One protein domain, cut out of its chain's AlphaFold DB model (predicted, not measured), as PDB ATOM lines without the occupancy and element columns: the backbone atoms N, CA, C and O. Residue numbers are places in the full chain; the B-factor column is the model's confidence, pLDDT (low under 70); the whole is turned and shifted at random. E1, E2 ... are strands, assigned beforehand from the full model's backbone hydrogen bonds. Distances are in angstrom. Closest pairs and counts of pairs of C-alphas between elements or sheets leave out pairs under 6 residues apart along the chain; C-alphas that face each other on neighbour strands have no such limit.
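What this domain is: This is residues 173 to 268 of the 441 residues of an uncharacterized protein of Tribonema minus (UniProt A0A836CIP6). With little regular structure, the chain winds in stacked turns as a solenoid, short strands E1 to E5 forming one wall and long unnamed links looping back. The 96 printed residues have no named helix; the all-strand class rests on 21 residues. The parallel sheet runs E1 E2 E3 E4 E5, also the chain order. It is compact, radius of gyration of the C-alphas 12.1 A, spanning 32 by 27 by 18 A.

Where its parts are: Find C-alpha 173 at (187.541, 182.815, 156.644); E1, residues 173 to 177, runs 13.3 A. Then come E2, 193 to 196, 10.3 A; E3, 213 to 216, 10.1 A; E4, 233 to 236, 10.1 A; and E5, 258 to 261, 9.8 A, ending at (186.432, 161.678, 154.568).

How they stand to each other: From edge strand E1, look to parallel E2, at 8 degrees: N 174 and O 193 are 2.9 A apart, within hydrogen-bond range. Likewise E2 and E3 have N 196 and O 215 at 3.0 A, E3 and E4 N 216 and O 235 at 2.9 A, E4 and E5 N 260 and O 234 at 2.9 A. E1 and E5 are apart.

The domain as a whole: The C-alphas of Asp 190 and Asn 268, the farthest two, are 33.1 A apart. The four links are long; the printed part has no cut. Check pLDDT at residues 238 to 245, among the 28 under 70.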
ATOM      1  N   HIS A 173     186.801 183.991 157.111       85.44
ATOM      2  CA  HIS A 173     187.541 182.815 156.644       85.44
ATOM      3  C   HIS A 173     189.003 182.844 157.110       85.44
ATOM      4  O   HIS A 173     189.730 183.797 156.813       85.44
ATOM      5  N   LEU A 174     189.441 181.780 157.780       84.75
ATOM      6  CA  LEU A 174     190.823 181.550 158.192       84.75
ATOM      7  C   LEU A 174     191.322 180.243 157.570       84.75
ATOM      8  O   LEU A 174     190.639 179.224 157.644       84.75
ATOM      9  N   ALA A 175     192.509 180.270 156.971       82.75
ATOM     10  CA  ALA A 175     193.202 179.080 156.495       82.75
ATOM     11  C   ALA A 175     194.660 179.100 156.962       82.75
ATOM     12  O   ALA A 175     195.376 180.073 156.719       82.75
ATOM     13  N   LEU A 176     195.076 178.026 157.623       79.38
ATOM     14  CA  LEU A 176     196.408 177.806 158.175       79.38
ATOM     15  C   LEU A 176     196.975 176.562 157.486       79.38
ATOM     16  O   LEU A 176     196.343 175.508 157.508       79.38
ATOM     17  N   SER A 177     198.125 176.682 156.826       75.75
ATOM     18  CA  SER A 177     198.733 175.589 156.060       75.75
ATOM     19  C   SER A 177     200.209 175.460 156.400       75.75
ATOM     20  O   SER A 177     200.937 176.449 156.357       75.75
ATOM     21  N   ARG A 178     200.639 174.238 156.743       69.94
ATOM     22  CA  ARG A 178     201.998 173.876 157.203       69.94
ATOM     23  C   ARG A 178     202.477 174.535 158.508       69.94
ATOM     24  O   ARG A 178     203.451 174.056 159.069       69.94
ATOM     25  N   CYS A 179     201.780 175.547 159.020       66.75
ATOM     26  CA  CYS A 179     202.041 176.158 160.322       66.75
ATOM     27  C   CYS A 179     201.953 175.107 161.446       66.75
ATOM     28  O   CYS A 179     200.912 174.464 161.584       66.75
ATOM     29  N   GLY A 180     203.002 174.972 162.264       61.00
ATOM     30  CA  GLY A 180     203.026 174.121 163.466       61.00
ATOM     31  C   GLY A 180     202.260 174.731 164.643       61.00
ATOM     32  O   GLY A 180     202.828 174.938 165.705       61.00
ATOM     33  N   ILE A 181     201.000 175.107 164.421       64.75
ATOM     34  CA  ILE A 181     200.117 175.683 165.442       64.75
ATOM     35  C   ILE A 181     199.430 174.531 166.178       64.75
ATOM     36  O   ILE A 181     198.740 173.737 165.545       64.75
ATOM     37  N   ASN A 182     199.555 174.480 167.505       62.00
ATOM     38  CA  ASN A 182     198.998 173.394 168.326       62.00
ATOM     39  C   ASN A 182     197.655 173.736 169.009       62.00
ATOM     40  O   ASN A 182     197.100 172.898 169.721       62.00
ATOM     41  N   ASN A 183     197.112 174.945 168.810       65.75
ATOM     42  CA  ASN A 183     195.789 175.338 169.314       65.75
ATOM     43  C   ASN A 183     195.122 176.415 168.423       65.75
ATOM     44  O   ASN A 183     195.792 177.315 167.919       65.75
ATOM     45  N   VAL A 184     193.795 176.354 168.261       70.75
ATOM     46  CA  VAL A 184     192.954 177.364 167.578       70.75
ATOM     47  C   VAL A 184     192.064 178.183 168.528       70.75
ATOM     48  O   VAL A 184     191.203 178.940 168.069       70.75
ATOM     49  N   ASP A 185     192.254 178.071 169.843       67.38
ATOM     50  CA  ASP A 185     191.574 178.925 170.819       67.38
ATOM     51  C   ASP A 185     191.836 180.427 170.563       67.38
ATOM     52  O   ASP A 185     192.844 180.844 169.992       67.38
ATOM     53  N   GLY A 186     190.886 181.271 170.978       66.00
ATOM     54  CA  GLY A 186     190.947 182.727 170.784       66.00
ATOM     55  C   GLY A 186     190.382 183.239 169.449       66.00
ATOM     56  O   GLY A 186     190.193 184.449 169.295       66.00
ATOM     57  N   ILE A 187     190.026 182.357 168.506       76.19
ATOM     58  CA  ILE A 187     189.270 182.740 167.302       76.19
ATOM     59  C   ILE A 187     187.903 183.334 167.692       76.19
ATOM     60  O   ILE A 187     187.180 182.803 168.533       76.19
ATOM     61  N   HIS A 188     187.514 184.447 167.057       78.81
ATOM     62  CA  HIS A 188     186.226 185.088 167.333       78.81
ATOM     63  C   HIS A 188     185.037 184.258 166.818       78.81
ATOM     64  O   HIS A 188     185.083 183.686 165.730       78.81
ATOM     65  N   ASN A 189     183.928 184.278 167.564       79.88
ATOM     66  CA  ASN A 189     182.725 183.477 167.297       79.88
ATOM     67  C   ASN A 189     182.051 183.705 165.931       79.88
ATOM     68  O   ASN A 189     181.221 182.887 165.545       79.88
ATOM     69  N   ASP A 190     182.403 184.776 165.214       84.88
ATOM     70  CA  ASP A 190     181.838 185.146 163.908       84.88
ATOM     71  C   ASP A 190     182.509 184.432 162.710       84.88
ATOM     72  O   ASP A 190     182.082 184.628 161.572       84.88
ATOM     73  N   LEU A 191     183.557 183.622 162.929       86.38
ATOM     74  CA  LEU A 191     184.255 182.926 161.842       86.38
ATOM     75  C   LEU A 191     183.331 181.898 161.157       86.38
ATOM     76  O   LEU A 191     182.870 180.948 161.784       86.38
ATOM     77  N   GLU A 192     183.104 182.046 159.849       89.31
ATOM     78  CA  GLU A 192     182.256 181.154 159.042       89.31
ATOM     79  C   GLU A 192     183.019 179.936 158.487       89.31
ATOM     80  O   GLU A 192     182.411 178.909 158.168       89.31
ATOM     81  N   THR A 193     184.338 180.042 158.303       87.19
ATOM     82  CA  THR A 193     185.183 179.009 157.678       87.19
ATOM     83  C   THR A 193     186.556 178.927 158.334       87.19
ATOM     84  O   THR A 193     187.271 179.929 158.388       87.19
ATOM     85  N   LEU A 194     186.945 177.721 158.740       87.56
ATOM     86  CA  LEU A 194     188.271 177.391 159.254       87.56
ATOM     87  C   LEU A 194     188.880 176.281 158.395       87.56
ATOM     88  O   LEU A 194     188.216 175.286 158.111       87.56
ATOM     89  N   SER A 195     190.141 176.446 158.007       85.88
ATOM     90  CA  SER A 195     190.973 175.382 157.450       85.88
ATOM     91  C   SER A 195     192.248 175.260 158.275       85.88
ATOM     92  O   SER A 195     192.977 176.245 158.401       85.88
ATOM     93  N   VAL A 196     192.525 174.066 158.791       80.31
ATOM     94  CA  VAL A 196     193.816 173.688 159.392       80.31
ATOM     95  C   VAL A 196     194.537 172.708 158.467       80.31
ATOM     96  O   VAL A 196     193.890 172.028 157.671       80.31
ATOM     97  N   GLY A 197     195.868 172.690 158.514       73.94
ATOM     98  CA  GLY A 197     196.720 171.983 157.556       73.94
ATOM     99  C   GLY A 197     197.858 171.200 158.223       73.94
ATOM    100  O   GLY A 197     198.046 171.321 159.429       73.94
ATOM    101  N   PRO A 198     198.646 170.436 157.440       66.94
ATOM    102  CA  PRO A 198     199.299 169.180 157.833       66.94
ATOM    103  C   PRO A 198     199.943 169.062 159.217       66.94
ATOM    104  O   PRO A 198     199.825 168.012 159.837       66.94
ATOM    105  N   ARG A 199     200.631 170.109 159.687       65.81
ATOM    106  CA  ARG A 199     201.347 170.111 160.972       65.81
ATOM    107  C   ARG A 199     200.473 170.470 162.180       65.81
ATOM    108  O   ARG A 199     200.997 170.608 163.277       65.81
ATOM    109  N   TYR A 200     199.161 170.621 162.001       69.56
ATOM    110  CA  TYR A 200     198.227 170.770 163.112       69.56
ATOM    111  C   TYR A 200     198.002 169.410 163.786       69.56
ATOM    112  O   TYR A 200     197.135 168.644 163.371       69.56
ATOM    113  N   THR A 201     198.786 169.120 164.824       63.56
ATOM    114  CA  THR A 201     198.633 167.942 165.703       63.56
ATOM    115  C   THR A 201     197.790 168.241 166.950       63.56
ATOM    116  O   THR A 201     197.517 167.359 167.762       63.56
ATOM    117  N   GLY A 202     197.380 169.502 167.124       64.62
ATOM    118  CA  GLY A 202     196.659 169.987 168.294       64.62
ATOM    119  C   GLY A 202     195.221 169.477 168.439       64.62
ATOM    120  O   GLY A 202     194.594 168.969 167.509       64.62
ATOM    121  N   SER A 203     194.638 169.722 169.614       70.06
ATOM    122  CA  SER A 203     193.183 169.642 169.794       70.06
ATOM    123  C   SER A 203     192.498 170.829 169.104       70.06
ATOM    124  O   SER A 203     193.064 171.918 169.040       70.06
ATOM    125  N   LEU A 204     191.271 170.664 168.598       70.94
ATOM    126  CA  LEU A 204     190.522 171.748 167.935       70.94
ATOM    127  C   LEU A 204     189.862 172.758 168.898       70.94
ATOM    128  O   LEU A 204     189.206 173.692 168.434       70.94
ATOM    129  N   GLY A 205     190.048 172.598 170.212       70.25
ATOM    130  CA  GLY A 205     189.638 173.581 171.221       70.25
ATOM    131  C   GLY A 205     188.138 173.904 171.206       70.25
ATOM    132  O   GLY A 205     187.295 173.059 170.887       70.25
ATOM    133  N   ALA A 206     187.788 175.140 171.560       75.62
ATOM    134  CA  ALA A 206     186.406 175.621 171.515       75.62
ATOM    135  C   ALA A 206     186.075 176.271 170.154       75.62
ATOM    136  O   ALA A 206     186.191 177.486 169.981       75.62
ATOM    137  N   LEU A 207     185.641 175.461 169.179       83.44
ATOM    138  CA  LEU A 207     185.349 175.927 167.816       83.44
ATOM    139  C   LEU A 207     184.266 177.042 167.752       83.44
ATOM    140  O   LEU A 207     183.243 176.949 168.439       83.44
ATOM    141  N   PRO A 208     184.421 178.064 166.877       84.25
ATOM    142  CA  PRO A 208     183.500 179.203 166.774       84.25
ATOM    143  C   PRO A 208     182.031 178.834 166.521       84.25
ATOM    144  O   PRO A 208     181.709 178.061 165.617       84.25
ATOM    145  N   ALA A 209     181.110 179.471 167.248       85.69
ATOM    146  CA  ALA A 209     179.680 179.155 167.172       85.69
ATOM    147  C   ALA A 209     179.029 179.429 165.795       85.69
ATOM    148  O   ALA A 209     178.044 178.771 165.446       85.69
ATOM    149  N   ALA A 210     179.550 180.375 165.002       89.00
ATOM    150  CA  ALA A 210     179.049 180.657 163.653       89.00
ATOM    151  C   ALA A 210     179.634 179.748 162.553       89.00
ATOM    152  O   ALA A 210     179.178 179.846 161.409       89.00
ATOM    153  N   LEU A 211     180.601 178.878 162.872       90.12
ATOM    154  CA  LEU A 211     181.368 178.101 161.898       90.12
ATOM    155  C   LEU A 211     180.459 177.216 161.033       90.12
ATOM    156  O   LEU A 211     179.694 176.393 161.534       90.12
ATOM    157  N   ARG A 212     180.549 177.383 159.708       92.56
ATOM    158  CA  ARG A 212     179.740 176.652 158.717       92.56
ATOM    159  C   ARG A 212     180.532 175.611 157.954       92.56
ATOM    160  O   ARG A 212     179.930 174.631 157.509       92.56
ATOM    161  N   LYS A 213     181.839 175.823 157.802       90.38
ATOM    162  CA  LYS A 213     182.751 174.936 157.078       90.38
ATOM    163  C   LYS A 213     184.035 174.728 157.874       90.38
ATOM    164  O   LYS A 213     184.652 175.707 158.294       90.38
ATOM    165  N   LEU A 214     184.422 173.469 158.036       88.81
ATOM    166  CA  LEU A 214     185.670 173.056 158.664       88.81
ATOM    167  C   LEU A 214     186.428 172.150 157.690       88.81
ATOM    168  O   LEU A 214     185.907 171.115 157.272       88.81
ATOM    169  N   CYS A 215     187.630 172.572 157.310       86.19
ATOM    170  CA  CYS A 215     188.542 171.820 156.457       86.19
ATOM    171  C   CYS A 215     189.761 171.381 157.275       86.19
ATOM    172  O   CYS A 215     190.362 172.201 157.971       86.19
ATOM    173  N   ILE A 216     190.117 170.102 157.209       79.81
ATOM    174  CA  ILE A 216     191.145 169.497 158.063       79.81
ATOM    175  C   ILE A 216     192.142 168.725 157.200       79.81
ATOM    176  O   ILE A 216     191.757 167.820 156.471       79.81
ATOM    177  N   GLY A 217     193.424 169.048 157.299       72.25
ATOM    178  CA  GLY A 217     194.500 168.199 156.794       72.25
ATOM    179  C   GLY A 217     195.554 168.059 157.878       72.25
ATOM    180  O   GLY A 217     195.972 169.068 158.435       72.25
ATOM    181  N   GLY A 218     195.968 166.835 158.189       63.38
ATOM    182  CA  GLY A 218     196.921 166.540 159.260       63.38
ATOM    183  C   GLY A 218     196.631 165.209 159.944       63.38
ATOM    184  O   GLY A 218     195.669 164.518 159.602       63.38
ATOM    185  N   HIS A 219     197.477 164.861 160.906       62.00
ATOM    186  CA  HIS A 219     197.389 163.631 161.685       62.00
ATOM    187  C   HIS A 219     196.757 163.988 163.040       62.00
ATOM    188  O   HIS A 219     197.303 164.811 163.772       62.00
ATOM    189  N   PHE A 220     195.588 163.417 163.355       63.81
ATOM    190  CA  PHE A 220     194.888 163.659 164.622       63.81
ATOM    191  C   PHE A 220     194.661 162.329 165.336       63.81
ATOM    192  O   PHE A 220     193.816 161.525 164.937       63.81
ATOM    193  N   GLU A 221     195.385 162.137 166.432       59.53
ATOM    194  CA  GLU A 221     195.207 161.005 167.348       59.53
ATOM    195  C   GLU A 221     193.997 161.211 168.281       59.53
ATOM    196  O   GLU A 221     193.450 160.260 168.841       59.53
ATOM    197  N   ALA A 222     193.547 162.462 168.432       65.12
ATOM    198  CA  ALA A 222     192.433 162.849 169.288       65.12
ATOM    199  C   ALA A 222     191.097 162.971 168.515       65.12
ATOM    200  O   ALA A 222     191.075 163.467 167.385       65.12
ATOM    201  N   PRO A 223     189.953 162.607 169.130       68.31
ATOM    202  CA  PRO A 223     188.622 162.866 168.577       68.31
ATOM    203  C   PRO A 223     188.364 164.352 168.285       68.31
ATOM    204  O   PRO A 223     188.686 165.207 169.111       68.31
ATOM    205  N   LEU A 224     187.662 164.665 167.186       71.12
ATOM    206  CA  LEU A 224     187.259 166.038 166.805       71.12
ATOM    207  C   LEU A 224     186.115 166.617 167.678       71.12
ATOM    208  O   LEU A 224     185.224 167.313 167.186       71.12
ATOM    209  N   GLY A 225     186.079 166.277 168.967       66.88
ATOM    210  CA  GLY A 225     184.982 166.607 169.875       66.88
ATOM    211  C   GLY A 225     184.736 168.113 169.993       66.88
ATOM    212  O   GLY A 225     185.670 168.901 170.063       66.88
ATOM    213  N   GLY A 226     183.461 168.513 170.052       74.81
ATOM    214  CA  GLY A 226     183.070 169.926 170.159       74.81
ATOM    215  C   GLY A 226     182.677 170.604 168.840       74.81
ATOM    216  O   GLY A 226     182.544 171.826 168.815       74.81
ATOM    217  N   LEU A 227     182.446 169.842 167.760       86.12
ATOM    218  CA  LEU A 227     181.930 170.376 166.490       86.12
ATOM    219  C   LEU A 227     180.694 171.281 166.713       86.12
ATOM    220  O   LEU A 227     179.713 170.846 167.326       86.12
ATOM    221  N   PRO A 228     180.692 172.529 166.206       88.19
ATOM    222  CA  PRO A 228     179.641 173.484 166.523       88.19
ATOM    223  C   PRO A 228     178.321 173.102 165.847       88.19
ATOM    224  O   PRO A 228     178.279 172.719 164.679       88.19
ATOM    225  N   ALA A 229     177.203 173.298 166.554       89.88
ATOM    226  CA  ALA A 229     175.854 172.948 166.084       89.88
ATOM    227  C   ALA A 229     175.394 173.703 164.812       89.88
ATOM    228  O   ALA A 229     174.323 173.420 164.269       89.88
ATOM    229  N   GLY A 230     176.184 174.665 164.328       89.75
ATOM    230  CA  GLY A 230     175.984 175.372 163.065       89.75
ATOM    231  C   GLY A 230     176.749 174.811 161.858       89.75
ATOM    232  O   GLY A 230     176.546 175.341 160.760       89.75
ATOM    233  N   LEU A 231     177.604 173.797 162.040       92.81
ATOM    234  CA  LEU A 231     178.491 173.263 161.005       92.81
ATOM    235  C   LEU A 231     177.706 172.534 159.904       92.81
ATOM    236  O   LEU A 231     176.913 171.641 160.172       92.81
ATOM    237  N   THR A 232     177.962 172.898 158.647       93.38
ATOM    238  CA  THR A 232     177.253 172.348 157.474       93.38
ATOM    239  C   THR A 232     178.147 171.520 156.556       93.38
ATOM    240  O   THR A 232     177.642 170.659 155.842       93.38
ATOM    241  N   HIS A 233     179.457 171.774 156.562       92.12
ATOM    242  CA  HIS A 233     180.449 171.020 155.801       92.12
ATOM    243  C   HIS A 233     181.624 170.658 156.717       92.12
ATOM    244  O   HIS A 233     182.200 171.552 157.346       92.12
ATOM    245  N   LEU A 234     181.991 169.381 156.744       90.50
ATOM    246  CA  LEU A 234     183.239 168.869 157.303       90.50
ATOM    247  C   LEU A 234     183.973 168.122 156.185       90.50
ATOM    248  O   LEU A 234     183.398 167.221 155.576       90.50
ATOM    249  N   THR A 235     185.209 168.520 155.900       86.12
ATOM    250  CA  THR A 235     186.018 167.946 154.817       86.12
ATOM    251  C   THR A 235     187.441 167.722 155.291       86.12
ATOM    252  O   THR A 235     188.111 168.673 155.694       86.12
ATOM    253  N   CYS A 236     187.916 166.491 155.182       79.44
ATOM    254  CA  CYS A 236     189.323 166.169 155.350       79.44
ATOM    255  C   CYS A 236     190.032 166.188 153.986       79.44
ATOM    256  O   CYS A 236     189.416 165.846 152.977       79.44
ATOM    257  N   PHE A 237     191.293 166.625 153.928       70.94
ATOM    258  CA  PHE A 237     192.047 166.758 152.677       70.94
ATOM    259  C   PHE A 237     193.488 166.250 152.797       70.94
ATOM    260  O   PHE A 237     194.194 166.551 153.759       70.94
ATOM    261  N   LYS A 238     193.942 165.511 151.782       63.28
ATOM    262  CA  LYS A 238     195.212 164.782 151.778       63.28
ATOM    263  C   LYS A 238     196.409 165.719 151.869       63.28
ATOM    264  O   LYS A 238     196.510 166.706 151.135       63.28
ATOM    265  N   THR A 239     197.364 165.360 152.721       55.84
ATOM    266  CA  THR A 239     198.652 166.051 152.826       55.84
ATOM    267  C   THR A 239     199.775 165.221 152.203       55.84
ATOM    268  O   THR A 239     199.576 164.078 151.797       55.84
ATOM    269  N   ILE A 240     200.974 165.803 152.123       50.50
ATOM    270  CA  ILE A 240     202.167 165.145 151.563       50.50
ATOM    271  C   ILE A 240     202.606 163.944 152.423       50.50
ATOM    272  O   ILE A 240     203.183 163.004 151.885       50.50
ATOM    273  N   GLN A 241     202.298 163.953 153.724       48.16
ATOM    274  CA  GLN A 241     202.613 162.872 154.668       48.16
ATOM    275  C   GLN A 241     201.452 161.882 154.864       48.16
ATOM    276  O   GLN A 241     201.624 160.893 155.561       48.16
ATOM    277  N   GLY A 242     200.292 162.118 154.238       51.34
ATOM    278  CA  GLY A 242     199.066 161.355 154.482       51.34
ATOM    279  C   GLY A 242     197.974 162.188 155.155       51.34
ATOM    280  O   GLY A 242     197.922 163.417 155.010       51.34
ATOM    281  N   CYS A 243     197.056 161.501 155.824       55.50
ATOM    282  CA  CYS A 243     195.984 162.073 156.640       55.50
ATOM    283  C   CYS A 243     195.462 160.960 157.540       55.50
ATOM    284  O   CYS A 243     194.413 160.354 157.298       55.50
ATOM    285  N   ASP A 244     196.255 160.672 158.564       60.25
ATOM    286  CA  ASP A 244     196.135 159.455 159.359       60.25
ATOM    287  C   ASP A 244     195.138 159.702 160.492       60.25
ATOM    288  O   ASP A 244     195.421 159.613 161.685       60.25
ATOM    289  N   PHE A 245     193.937 160.106 160.080       68.62
ATOM    290  CA  PHE A 245     192.796 160.343 160.942       68.62
ATOM    291  C   PHE A 245     192.206 158.996 161.375       68.62
ATOM    292  O   PHE A 245     191.165 158.558 160.886       68.62
ATOM    293  N   ALA A 246     192.912 158.310 162.270       71.81
ATOM    294  CA  ALA A 246     192.465 157.046 162.842       71.81
ATOM    295  C   ALA A 246     191.393 157.243 163.932       71.81
ATOM    296  O   ALA A 246     190.612 156.333 164.190       71.81
ATOM    297  N   ALA A 247     191.331 158.421 164.568       76.56
ATOM    298  CA  ALA A 247     190.474 158.700 165.723       76.56
ATOM    299  C   ALA A 247     188.959 158.754 165.400       76.56
ATOM    300  O   ALA A 247     188.554 159.052 164.276       76.56
ATOM    301  N   PRO A 248     188.059 158.507 166.374       80.19
ATOM    302  CA  PRO A 248     186.618 158.614 166.148       80.19
ATOM    303  C   PRO A 248     186.164 160.084 166.104       80.19
ATOM    304  O   PRO A 248     186.533 160.890 166.954       80.19
ATOM    305  N   LEU A 249     185.279 160.435 165.164       79.19
ATOM    306  CA  LEU A 249     184.778 161.812 164.979       79.19
ATOM    307  C   LEU A 249     183.924 162.350 166.145       79.19
ATOM    308  O   LEU A 249     183.718 163.556 166.254       79.19
ATOM    309  N   GLY A 250     183.395 161.469 166.999       80.19
ATOM    310  CA  GLY A 250     182.417 161.835 168.025       80.19
ATOM    311  C   GLY A 250     181.018 162.135 167.449       80.19
ATOM    312  O   GLY A 250     180.680 161.668 166.357       80.19
ATOM    313  N   PRO A 251     180.157 162.861 168.187       83.69
ATOM    314  CA  PRO A 251     178.800 163.172 167.744       83.69
ATOM    315  C   PRO A 251     178.794 164.258 166.657       83.69
ATOM    316  O   PRO A 251     179.164 165.407 166.904       83.69
ATOM    317  N   LEU A 252     178.319 163.909 165.460       89.75
ATOM    318  CA  LEU A 252     178.183 164.850 164.347       89.75
ATOM    319  C   LEU A 252     176.964 165.780 164.532       89.75
ATOM    320  O   LEU A 252     175.896 165.317 164.949       89.75
ATOM    321  N   PRO A 253     177.068 167.082 164.203       91.44
ATOM    322  CA  PRO A 253     175.964 168.020 164.368       91.44
ATOM    323  C   PRO A 253     174.849 167.765 163.343       91.44
ATOM    324  O   PRO A 253     175.098 167.534 162.163       91.44
ATOM    325  N   ALA A 254     173.589 167.878 163.775       91.94
ATOM    326  CA  ALA A 254     172.412 167.607 162.937       91.94
ATOM    327  C   ALA A 254     172.234 168.566 161.736       91.94
ATOM    328  O   ALA A 254     171.403 168.315 160.866       91.94
ATOM    329  N   SER A 255     172.999 169.660 161.687       94.00
ATOM    330  CA  SER A 255     173.059 170.628 160.585       94.00
ATOM    331  C   SER A 255     174.049 170.252 159.472       94.00
ATOM    332  O   SER A 255     174.080 170.933 158.442       94.00
ATOM    333  N   LEU A 256     174.831 169.180 159.647       94.56
ATOM    334  CA  LEU A 256     175.839 168.732 158.690       94.56
ATOM    335  C   LEU A 256     175.181 168.204 157.404       94.56
ATOM    336  O   LEU A 256     174.360 167.291 157.443       94.56
ATOM    337  N   GLN A 257     175.565 168.776 156.262       95.12
ATOM    338  CA  GLN A 257     175.061 168.429 154.925       95.12
ATOM    339  C   GLN A 257     176.120 167.723 154.073       95.12
ATOM    340  O   GLN A 257     175.771 166.894 153.235       95.12
ATOM    341  N   VAL A 258     177.397 168.040 154.288       93.62
ATOM    342  CA  VAL A 258     178.539 167.421 153.609       93.62
ATOM    343  C   VAL A 258     179.497 166.873 154.656       93.62
ATOM    344  O   VAL A 258     179.967 167.627 155.512       93.62
ATOM    345  N   LEU A 259     179.786 165.579 154.559       93.12
ATOM    346  CA  LEU A 259     180.858 164.909 155.278       93.12
ATOM    347  C   LEU A 259     181.762 164.241 154.249       93.12
ATOM    348  O   LEU A 259     181.335 163.335 153.531       93.12
ATOM    349  N   ASP A 260     182.994 164.717 154.168       89.88
ATOM    350  CA  ASP A 260     183.963 164.270 153.182       89.88
ATOM    351  C   ASP A 260     185.211 163.741 153.895       89.88
ATOM    352  O   ASP A 260     185.979 164.513 154.472       89.88
ATOM    353  N   LEU A 261     185.346 162.414 153.920       87.19
ATOM    354  CA  LEU A 261     186.432 161.678 154.568       87.19
ATOM    355  C   LEU A 261     187.248 160.870 153.547       87.19
ATOM    356  O   LEU A 261     187.905 159.909 153.944       87.19
ATOM    357  N   SER A 262     187.203 161.203 152.244       82.81
ATOM    358  CA  SER A 262     187.926 160.431 151.215       82.81
ATOM    359  C   SER A 262     189.413 160.307 151.539       82.81
ATOM    360  O   SER A 262     190.007 159.240 151.410       82.81
ATOM    361  N   ASP A 263     189.995 161.397 152.025       78.12
ATOM    362  CA  ASP A 263     191.430 161.512 152.240       78.12
ATOM    363  C   ASP A 263     191.863 161.028 153.640       78.12
ATOM    364  O   ASP A 263     193.058 160.983 153.933       78.12
ATOM    365  N   CYS A 264     190.913 160.621 154.493       78.69
ATOM    366  CA  CYS A 264     191.177 159.949 155.768       78.69
ATOM    367  C   CYS A 264     191.421 158.457 155.531       78.69
ATOM    368  O   CYS A 264     190.511 157.638 155.683       78.69
ATOM    369  N   HIS A 265     192.644 158.101 155.142       78.06
ATOM    370  CA  HIS A 265     192.962 156.731 154.739       78.06
ATOM    371  C   HIS A 265     192.709 155.699 155.852       78.06
ATOM    372  O   HIS A 265     192.037 154.706 155.574       78.06
ATOM    373  N   MET A 266     193.113 156.008 157.091       80.44
ATOM    374  CA  MET A 266     193.032 155.125 158.269       80.44
ATOM    375  C   MET A 266     191.717 155.211 159.075       80.44
ATOM    376  O   MET A 266     191.616 154.657 160.173       80.44
ATOM    377  N   PHE A 267     190.688 155.920 158.592       84.69
ATOM    378  CA  PHE A 267     189.452 156.092 159.369       84.69
ATOM    379  C   PHE A 267     188.550 154.850 159.302       84.69
ATOM    380  O   PHE A 267     187.790 154.670 158.350       84.69
ATOM    381  N   ASN A 268     188.568 154.021 160.351       89.19
ATOM    382  CA  ASN A 268     187.812 152.763 160.418       89.19
ATOM    383  C   ASN A 268     186.899 152.663 161.663       89.19
ATOM    384  O   ASN A 268     186.832 151.628 162.331       89.19
TER     385      ASN A 268